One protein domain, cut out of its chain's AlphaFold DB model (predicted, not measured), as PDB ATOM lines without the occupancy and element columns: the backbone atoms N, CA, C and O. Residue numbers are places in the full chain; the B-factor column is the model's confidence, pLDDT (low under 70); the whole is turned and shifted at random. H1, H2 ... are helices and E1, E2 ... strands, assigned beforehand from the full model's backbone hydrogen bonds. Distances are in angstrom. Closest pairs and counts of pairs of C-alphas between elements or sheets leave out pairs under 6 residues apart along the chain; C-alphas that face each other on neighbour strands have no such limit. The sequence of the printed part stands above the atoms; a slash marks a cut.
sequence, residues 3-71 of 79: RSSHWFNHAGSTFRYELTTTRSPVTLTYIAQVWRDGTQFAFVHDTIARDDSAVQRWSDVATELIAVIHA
ATOM      1  N   ARG A   3       6.373   4.646  22.050       85.44
ATOM      2  CA  ARG A   3       5.175   4.180  21.345       85.44
ATOM      3  C   ARG A   3       5.429   2.796  20.760       85.44
ATOM      4  O   ARG A   3       6.510   2.547  20.236       85.44
ATOM      5  N   SER A   4       4.431   1.927  20.825       77.62
ATOM      6  CA  SER A   4       4.452   0.600  20.210       77.62
ATOM      7  C   SER A   4       3.092   0.268  19.612       77.62
ATOM      8  O   SER A   4       2.068   0.635  20.189       77.62
ATOM      9  N   SER A   5       3.086  -0.447  18.491       82.75
ATOM     10  CA  SER A   5       1.873  -0.976  17.867       82.75
ATOM     11  C   SER A   5       1.924  -2.492  17.877       82.75
ATOM     12  O   SER A   5       2.978  -3.074  17.626       82.75
ATOM     13  N   HIS A   6       0.785  -3.113  18.149       77.19
ATOM     14  CA  HIS A   6       0.669  -4.558  18.294       77.19
ATOM     15  C   HIS A   6      -0.601  -5.055  17.621       77.19
ATOM     16  O   HIS A   6      -1.611  -4.350  17.590       77.19
ATOM     17  N   TRP A   7      -0.542  -6.284  17.117       79.12
ATOM     18  CA  TRP A   7      -1.660  -6.975  16.488       79.12
ATOM     19  C   TRP A   7      -1.795  -8.374  17.061       79.12
ATOM     20  O   TRP A   7      -0.789  -9.038  17.312       79.12
ATOM     21  N   PHE A   8      -3.029  -8.830  17.228       72.00
ATOM     22  CA  PHE A   8      -3.313 -10.212  17.589       72.00
ATOM     23  C   PHE A   8      -4.710 -10.620  17.133       72.00
ATOM     24  O   PHE A   8      -5.589  -9.779  16.963       72.00
ATOM     25  N   ASN A   9      -4.917 -11.922  16.959       76.81
ATOM     26  CA  ASN A   9      -6.223 -12.487  16.636       76.81
ATOM     27  C   ASN A   9      -6.828 -13.118  17.888       76.81
ATOM     28  O   ASN A   9      -6.157 -13.885  18.577       76.81
ATOM     29  N   HIS A  10      -8.095 -12.826  18.166       73.88
ATOM     30  CA  HIS A  10      -8.825 -13.395  19.294       73.88
ATOM     31  C   HIS A  10     -10.309 -13.550  18.957       73.88
ATOM     32  O   HIS A  10     -10.914 -12.641  18.392       73.88
ATOM     33  N   ALA A  11     -10.892 -14.704  19.298       78.81
ATOM     34  CA  ALA A  11     -12.315 -15.007  19.100       78.81
ATOM     35  C   ALA A  11     -12.846 -14.701  17.679       78.81
ATOM     36  O   ALA A  11     -13.961 -14.215  17.508       78.81
ATOM     37  N   GLY A  12     -12.032 -14.962  16.647       80.25
ATOM     38  CA  GLY A  12     -12.401 -14.722  15.245       80.25
ATOM     39  C   GLY A  12     -12.268 -13.270  14.770       80.25
ATOM     40  O   GLY A  12     -12.590 -12.992  13.621       80.25
ATOM     41  N   SER A  13     -11.760 -12.368  15.611       80.19
ATOM     42  CA  SER A  13     -11.502 -10.968  15.274       80.19
ATOM     43  C   SER A  13     -10.013 -10.637  15.308       80.19
ATOM     44  O   SER A  13      -9.251 -11.200  16.097       80.19
ATOM     45  N   THR A  14      -9.604  -9.679  14.481       83.69
ATOM     46  CA  THR A  14      -8.269  -9.076  14.509       83.69
ATOM     47  C   THR A  14      -8.293  -7.832  15.381       83.69
ATOM     48  O   THR A  14      -9.029  -6.881  15.113       83.69
ATOM     49  N   PHE A  15      -7.440  -7.800  16.392       81.25
ATOM     50  CA  PHE A  15      -7.223  -6.639  17.232       81.25
ATOM     51  C   PHE A  15      -5.917  -5.953  16.860       81.25
ATOM     52  O   PHE A  15      -4.895  -6.596  16.625       81.25
ATOM     53  N   ARG A  16      -5.953  -4.624  16.843       83.69
ATOM     54  CA  ARG A  16      -4.768  -3.765  16.802       83.69
ATOM     55  C   ARG A  16      -4.811  -2.867  18.017       83.69
ATOM     56  O   ARG A  16      -5.881  -2.367  18.349       83.69
ATOM     57  N   TYR A  17      -3.668  -2.588  18.628       77.44
ATOM     58  CA  TYR A  17      -3.588  -1.471  19.554       77.44
ATOM     59  C   TYR A  17      -2.316  -0.654  19.398       77.44
ATOM     60  O   TYR A  17      -1.248  -1.169  19.071       77.44
ATOM     61  N   GLU A  18      -2.451   0.638  19.667       86.31
ATOM     62  CA  GLU A  18      -1.360   1.598  19.727       86.31
ATOM     63  C   GLU A  18      -1.184   2.040  21.171       86.31
ATOM     64  O   GLU A  18      -2.031   2.735  21.727       86.31
ATOM     65  N   LEU A  19      -0.072   1.625  21.774       81.25
ATOM     66  CA  LEU A  19       0.287   1.940  23.148       81.25
ATOM     67  C   LEU A  19       1.334   3.051  23.160       81.25
ATOM     68  O   LEU A  19       2.415   2.918  22.590       81.25
ATOM     69  N   THR A  20       1.032   4.134  23.858       83.81
ATOM     70  CA  THR A  20       1.964   5.211  24.172       83.81
ATOM     71  C   THR A  20       2.229   5.206  25.668       83.81
ATOM     72  O   THR A  20       1.296   5.185  26.461       83.81
ATOM     73  N   THR A  21       3.499   5.249  26.059       78.81
ATOM     74  CA  THR A  21       3.922   5.295  27.459       78.81
ATOM     75  C   THR A  21       4.830   6.489  27.726       78.81
ATOM     76  O   THR A  21       5.746   6.808  26.959       78.81
ATOM     77  N   THR A  22       4.606   7.132  28.863       83.81
ATOM     78  CA  THR A  22       5.432   8.216  29.385       83.81
ATOM     79  C   THR A  22       5.911   7.810  30.764       83.81
ATOM     80  O   THR A  22       5.114   7.597  31.670       83.81
ATOM     81  N   ARG A  23       7.230   7.655  30.907       78.31
ATOM     82  CA  ARG A  23       7.859   7.221  32.154       78.31
ATOM     83  C   ARG A  23       8.493   8.421  32.841       78.31
ATOM     84  O   ARG A  23       9.218   9.171  32.192       78.31
ATOM     85  N   SER A  24       8.265   8.546  34.138       80.81
ATOM     86  CA  SER A  24       9.044   9.378  35.048       80.81
ATOM     87  C   SER A  24       9.766   8.471  36.067       80.81
ATOM     88  O   SER A  24       9.590   7.242  36.034       80.81
ATOM     89  N   PRO A  25      10.604   9.030  36.959       79.88
ATOM     90  CA  PRO A  25      11.210   8.260  38.044       79.88
ATOM     91  C   PRO A  25      10.178   7.611  38.976       79.88
ATOM     92  O   PRO A  25      10.414   6.511  39.454       79.88
ATOM     93  N   VAL A  26       9.028   8.261  39.188       78.94
ATOM     94  CA  VAL A  26       8.027   7.861  40.196       78.94
ATOM     95  C   VAL A  26       6.678   7.465  39.605       78.94
ATOM     96  O   VAL A  26       5.834   6.932  40.316       78.94
ATOM     97  N   THR A  27       6.450   7.699  38.312       77.69
ATOM     98  CA  THR A  27       5.179   7.397  37.641       77.69
ATOM     99  C   THR A  27       5.369   6.827  36.245       77.69
ATOM    100  O   THR A  27       6.387   7.022  35.575       77.69
ATOM    101  N   LEU A  28       4.348   6.110  35.798       72.94
ATOM    102  CA  LEU A  28       4.195   5.623  34.444       72.94
ATOM    103  C   LEU A  28       2.787   5.954  33.971       72.94
ATOM    104  O   LEU A  28       1.813   5.430  34.497       72.94
ATOM    105  N   THR A  29       2.697   6.790  32.951       80.12
ATOM    106  CA  THR A  29       1.447   7.087  32.260       80.12
ATOM    107  C   THR A  29       1.378   6.262  30.987       80.12
ATOM    108  O   THR A  29       2.371   6.175  30.258       80.12
ATOM    109  N   TYR A  30       0.220   5.683  30.688       76.00
ATOM    110  CA  TYR A  30      -0.012   4.991  29.430       76.00
ATOM    111  C   TYR A  30      -1.341   5.371  28.785       76.00
ATOM    112  O   TYR A  30      -2.287   5.809  29.437       76.00
ATOM    113  N   ILE A  31      -1.370   5.240  27.463       82.94
ATOM    114  CA  ILE A  31      -2.526   5.479  26.605       82.94
ATOM    115  C   ILE A  31      -2.551   4.354  25.574       82.94
ATOM    116  O   ILE A  31      -1.551   4.157  24.887       82.94
ATOM    117  N   ALA A  32      -3.668   3.643  25.448       79.44
ATOM    118  CA  ALA A  32      -3.884   2.608  24.450       79.44
ATOM    119  C   ALA A  32      -5.134   2.916  23.619       79.44
ATOM    120  O   ALA A  32      -6.232   3.037  24.159       79.44
ATOM    121  N   GLN A  33      -4.976   3.013  22.304       86.25
ATOM    122  CA  GLN A  33      -6.092   2.968  21.356       86.25
ATOM    123  C   GLN A  33      -6.207   1.550  20.821       86.25
ATOM    124  O   GLN A  33      -5.190   0.969  20.459       86.25
ATOM    125  N   VAL A  34      -7.414   0.992  20.789       81.00
ATOM    126  CA  VAL A  34      -7.673  -0.390  20.372       81.00
ATOM    127  C   VAL A  34      -8.668  -0.387  19.223       81.00
ATOM    128  O   VAL A  34      -9.702   0.277  19.292       81.00
ATOM    129  N   TRP A  35      -8.379  -1.170  18.192       86.56
ATOM    130  CA  TRP A  35      -9.252  -1.441  17.061       86.56
ATOM    131  C   TRP A  35      -9.582  -2.927  17.008       86.56
ATOM    132  O   TRP A  35      -8.724  -3.758  17.304       86.56
ATOM    133  N   ARG A  36     -10.804  -3.240  16.585       85.81
ATOM    134  CA  ARG A  36     -11.298  -4.582  16.288       85.81
ATOM    135  C   ARG A  36     -11.767  -4.595  14.840       85.81
ATOM    136  O   ARG A  36     -12.607  -3.782  14.466       85.81
ATOM    137  N   ASP A  37     -11.196  -5.477  14.031       88.56
ATOM    138  CA  ASP A  37     -11.545  -5.656  12.618       88.56
ATOM    139  C   ASP A  37     -11.531  -4.327  11.836       88.56
ATOM    140  O   ASP A  37     -12.416  -4.014  11.044       88.56
ATOM    141  N   GLY A  38     -10.521  -3.494  12.116       86.50
ATOM    142  CA  GLY A  38     -10.335  -2.181  11.491       86.50
ATOM    143  C   GLY A  38     -11.184  -1.045  12.074       86.50
ATOM    144  O   GLY A  38     -10.925   0.115  11.761       86.50
ATOM    145  N   THR A  39     -12.135  -1.335  12.963       86.12
ATOM    146  CA  THR A  39     -12.995  -0.327  13.603       86.12
ATOM    147  C   THR A  39     -12.468   0.027  14.987       86.12
ATOM    148  O   THR A  39     -12.025  -0.852  15.725       86.12
ATOM    149  N   GLN A  40     -12.494   1.310  15.359       83.56
ATOM    150  CA  GLN A  40     -12.097   1.723  16.705       83.56
ATOM    151  C   GLN A  40     -13.022   1.068  17.736       83.56
ATOM    152  O   GLN A  40     -14.241   1.157  17.641       83.56
ATOM    153  N   PHE A  41     -12.416   0.392  18.702       78.50
ATOM    154  CA  PHE A  41     -13.101  -0.476  19.649       78.50
ATOM    155  C   PHE A  41     -13.005   0.041  21.081       78.50
ATOM    156  O   PHE A  41     -13.994   0.017  21.807       78.50
ATOM    157  N   ALA A  42     -11.830   0.522  21.495       75.06
ATOM    158  CA  ALA A  42     -11.639   1.039  22.844       75.06
ATOM    159  C   ALA A  42     -10.525   2.086  22.922       75.06
ATOM    160  O   ALA A  42      -9.635   2.164  22.073       75.06
ATOM    161  N   PHE A  43     -10.572   2.872  23.993       79.12
ATOM    162  CA  PHE A  43      -9.510   3.773  24.412       79.12
ATOM    163  C   PHE A  43      -9.277   3.579  25.909       79.12
ATOM    164  O   PHE A  43     -10.228   3.599  26.688       79.12
ATOM    165  N   VAL A  44      -8.023   3.388  26.308       74.75
ATOM    166  CA  VAL A  44      -7.625   3.193  27.705       74.75
ATOM    167  C   VAL A  44      -6.536   4.197  28.046       74.75
ATOM    168  O   VAL A  44      -5.592   4.377  27.281       74.75
ATOM    169  N   HIS A  45      -6.644   4.837  29.203       80.19
ATOM    170  CA  HIS A  45      -5.635   5.753  29.715       80.19
ATOM    171  C   HIS A  45      -5.537   5.613  31.230       80.19
ATOM    172  O   HIS A  45      -6.565   5.619  31.902       80.19
ATOM    173  N   ASP A  46      -4.313   5.510  31.749       74.19
ATOM    174  CA  ASP A  46      -4.073   5.478  33.190       74.19
ATOM    175  C   ASP A  46      -2.674   6.010  33.549       74.19
ATOM    176  O   ASP A  46      -1.791   6.139  32.690       74.19
ATOM    177  N   THR A  47      -2.470   6.324  34.828       77.94
ATOM    178  CA  THR A  47      -1.177   6.672  35.421       77.94
ATOM    179  C   THR A  47      -0.978   5.930  36.735       77.94
ATOM    180  O   THR A  47      -1.723   6.128  37.688       77.94
ATOM    181  N   ILE A  48       0.092   5.140  36.813       70.06
ATOM    182  CA  ILE A  48       0.444   4.366  38.008       70.06
ATOM    183  C   ILE A  48       1.739   4.885  38.640       70.06
ATOM    184  O   ILE A  48       2.634   5.369  37.938       70.06
ATOM    185  N   ALA A  49       1.857   4.771  39.965       75.75
ATOM    186  CA  ALA A  49       3.125   4.979  40.665       75.75
ATOM    187  C   ALA A  49       4.116   3.868  40.281       75.75
ATOM    188  O   ALA A  49       3.707   2.734  40.068       75.75
ATOM    189  N   ARG A  50       5.410   4.179  40.160       64.94
ATOM    190  CA  ARG A  50       6.473   3.203  39.881       64.94
ATOM    191  C   ARG A  50       7.141   2.794  41.185       64.94
ATOM    192  O   ARG A  50       8.164   3.353  41.561       64.94
ATOM    193  N   ASP A  51       6.544   1.822  41.854       68.06
ATOM    194  CA  ASP A  51       7.184   1.035  42.907       68.06
ATOM    195  C   ASP A  51       7.488  -0.388  42.390       68.06
ATOM    196  O   ASP A  51       7.078  -0.756  41.284       68.06
ATOM    197  N   ASP A  52       8.231  -1.196  43.152       59.88
ATOM    198  CA  ASP A  52       8.576  -2.569  42.744       59.88
ATOM    199  C   ASP A  52       7.330  -3.439  42.510       59.88
ATOM    200  O   ASP A  52       7.298  -4.274  41.602       59.88
ATOM    201  N   SER A  53       6.249  -3.182  43.256       60.41
ATOM    202  CA  SER A  53       4.965  -3.856  43.036       60.41
ATOM    203  C   SER A  53       4.307  -3.392  41.738       60.41
ATOM    204  O   SER A  53       3.616  -4.169  41.091       60.41
ATOM    205  N   ALA A  54       4.524  -2.149  41.319       55.34
ATOM    206  CA  ALA A  54       4.027  -1.603  40.072       55.34
ATOM    207  C   ALA A  54       4.793  -2.111  38.852       55.34
ATOM    208  O   ALA A  54       4.189  -2.227  37.798       55.34
ATOM    209  N   VAL A  55       6.082  -2.444  38.965       49.81
ATOM    210  CA  VAL A  55       6.834  -3.099  37.877       49.81
ATOM    211  C   VAL A  55       6.322  -4.522  37.655       49.81
ATOM    212  O   VAL A  55       6.086  -4.906  36.509       49.81
ATOM    213  N   GLN A  56       6.069  -5.264  38.739       50.41
ATOM    214  CA  GLN A  56       5.451  -6.589  38.680       50.41
ATOM    215  C   GLN A  56       4.027  -6.496  38.123       50.41
ATOM    216  O   GLN A  56       3.733  -7.104  37.096       50.41
ATOM    217  N   ARG A  57       3.203  -5.599  38.688       52.50
ATOM    218  CA  ARG A  57       1.895  -5.258  38.126       52.50
ATOM    219  C   ARG A  57       2.005  -4.752  36.706       52.50
ATOM    220  O   ARG A  57       1.026  -4.861  36.028       52.50
ATOM    221  N   TRP A  58       3.104  -4.189  36.211       51.81
ATOM    222  CA  TRP A  58       3.190  -3.723  34.822       51.81
ATOM    223  C   TRP A  58       3.486  -4.862  33.848       51.81
ATOM    224  O   TRP A  58       2.916  -4.888  32.756       51.81
ATOM    225  N   SER A  59       4.304  -5.835  34.267       54.22
ATOM    226  CA  SER A  59       4.365  -7.142  33.605       54.22
ATOM    227  C   SER A  59       2.972  -7.768  33.578       54.22
ATOM    228  O   SER A  59       2.525  -8.233  32.530       54.22
ATOM    229  N   ASP A  60       2.243  -7.662  34.689       49.44
ATOM    230  CA  ASP A  60       0.904  -8.220  34.817       49.44
ATOM    231  C   ASP A  60      -0.186  -7.340  34.191       49.44
ATOM    232  O   ASP A  60      -1.172  -7.904  33.786       49.44
ATOM    233  N   VAL A  61      -0.019  -6.022  34.000       47.66
ATOM    234  CA  VAL A  61      -1.013  -5.032  33.507       47.66
ATOM    235  C   VAL A  61      -0.903  -4.865  32.006       47.66
ATOM    236  O   VAL A  61      -1.916  -4.682  31.348       47.66
ATOM    237  N   ALA A  62       0.289  -4.982  31.414       57.19
ATOM    238  CA  ALA A  62       0.386  -5.196  29.972       57.19
ATOM    239  C   ALA A  62      -0.201  -6.571  29.614       57.19
ATOM    240  O   ALA A  62      -0.970  -6.678  28.662       57.19
ATOM    241  N   THR A  63       0.081  -7.593  30.430       51.28
ATOM    242  CA  THR A  63      -0.490  -8.939  30.280       51.28
ATOM    243  C   THR A  63      -1.980  -8.980  30.614       51.28
ATOM    244  O   THR A  63      -2.700  -9.690  29.931       51.28
ATOM    245  N   GLU A  64      -2.479  -8.184  31.564       41.28
ATOM    246  CA  GLU A  64      -3.889  -8.067  31.963       41.28
ATOM    247  C   GLU A  64      -4.653  -7.150  31.018       41.28
ATOM    248  O   GLU A  64      -5.812  -7.412  30.775       41.28
ATOM    249  N   LEU A  65      -4.057  -6.117  30.417       54.22
ATOM    250  CA  LEU A  65      -4.679  -5.346  29.333       54.22
ATOM    251  C   LEU A  65      -4.838  -6.240  28.097       54.22
ATOM    252  O   LEU A  65      -5.901  -6.265  27.480       54.22
ATOM    253  N   ILE A  66      -3.814  -7.044  27.794       50.72
ATOM    254  CA  ILE A  66      -3.885  -8.124  26.805       50.72
ATOM    255  C   ILE A  66      -4.908  -9.190  27.250       50.72
ATOM    256  O   ILE A  66      -5.690  -9.643  26.418       50.72
ATOM    257  N   ALA A  67      -4.994  -9.529  28.542       46.31
ATOM    258  CA  ALA A  67      -5.951 -10.495  29.088       46.31
ATOM    259  C   ALA A  67      -7.396  -9.965  29.113       46.31
ATOM    260  O   ALA A  67      -8.319 -10.742  28.948       46.31
ATOM    261  N   VAL A  68      -7.610  -8.658  29.286       44.31
ATOM    262  CA  VAL A  68      -8.909  -7.965  29.368       44.31
ATOM    263  C   VAL A  68      -9.473  -7.713  27.974       44.31
ATOM    264  O   VAL A  68     -10.687  -7.810  27.796       44.31
ATOM    265  N   ILE A  69      -8.620  -7.495  26.966       50.50
ATOM    266  CA  ILE A  69      -9.036  -7.649  25.566       50.50
ATOM    267  C   ILE A  69      -9.310  -9.138  25.255       50.50
ATOM    268  O   ILE A  69     -10.267  -9.437  24.545       50.50
ATOM    269  N   HIS A  70      -8.542 -10.073  25.834       42.19
ATOM    270  CA  HIS A  70      -8.754 -11.528  25.714       42.19
ATOM    271  C   HIS A  70      -9.916 -12.112  26.557       42.19
ATOM    272  O   HIS A  70     -10.210 -13.295  26.406       42.19
ATOM    273  N   ALA A  71     -10.577 -11.350  27.440       37.47
ATOM    274  CA  ALA A  71     -11.564 -11.866  28.409       37.47
ATOM    275  C   ALA A  71     -13.000 -11.335  28.214       37.47
ATOM    276  O   ALA A  71     -13.825 -11.431  29.121       37.47
TER     277      ALA A  71
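AT A GLANCE: This is residues 3 to 71 of the 79 residues of an uncharacterized protein of Dyella sp. G9 (UniProt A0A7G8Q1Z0). A twisted sheet of four long strands curls round one helix, H1, which lies over one face and leaves the other bare. The strands fold back and forth in chain order E1, E2, E3, E4, all antiparallel, and H1 comes last. The printed part has 69 residues in a mixed class, helices and strands. It is a rod spanning 38 by 18 by 15 A, only just compact, close to loose, with a radius of gyration of the C-alphas of 12.8 A.

IN THESE COORDINATES: E1, residues 3 to 10, begins at C-alpha 3 at (5.175, 4.180, 21.345) and is 22.6 A long. E2, residues 13 to 23, measures 31.5 A. E3, residues 27 to 36, measures 29.5 A. E4, residues 39 to 49, measures 31.9 A. H1, residues 52 to 69, measures 25.1 A, has a kink of 33 degrees near residue 60 and ends at C-alpha 69 at (-9.036, -7.649, 25.566).

HOW THE PARTS SIT: The strands form a meander, each the antiparallel neighbour of the one before, with E1 and E4 as edge strands. E1 and E2 are a hairpin at 154 degrees, with N 6 and O 17 within hydrogen-bond range at 3.0 A. E2 and E3 are a hairpin at 162 degrees, with N 20 and O 31 at 2.8 A. E3 and E4 are a hairpin at 168 degrees, with N 32 and O 44 at 2.8 A. E1 and E4 are apart. H1 is on the sheet, giving two layers, a helix on one face of a sheet. The closest C-alphas of E4 and H1 are those of Ile 48 and Ala 54, 7.3 A apart. E3 and H1 are near each other, with 6 pairs of C-alphas within 10 A. In H1 every O i to N i+4 pair is within hydrogen-bond range.

THE WHOLE: The two C-alphas farthest apart, those of Gly 12 and Pro 25, are 40.1 A apart. The printed part has no cut, and its four links are tight. The mean pLDDT of the printed part is 71.0, and residues 50 to 71 are under 70.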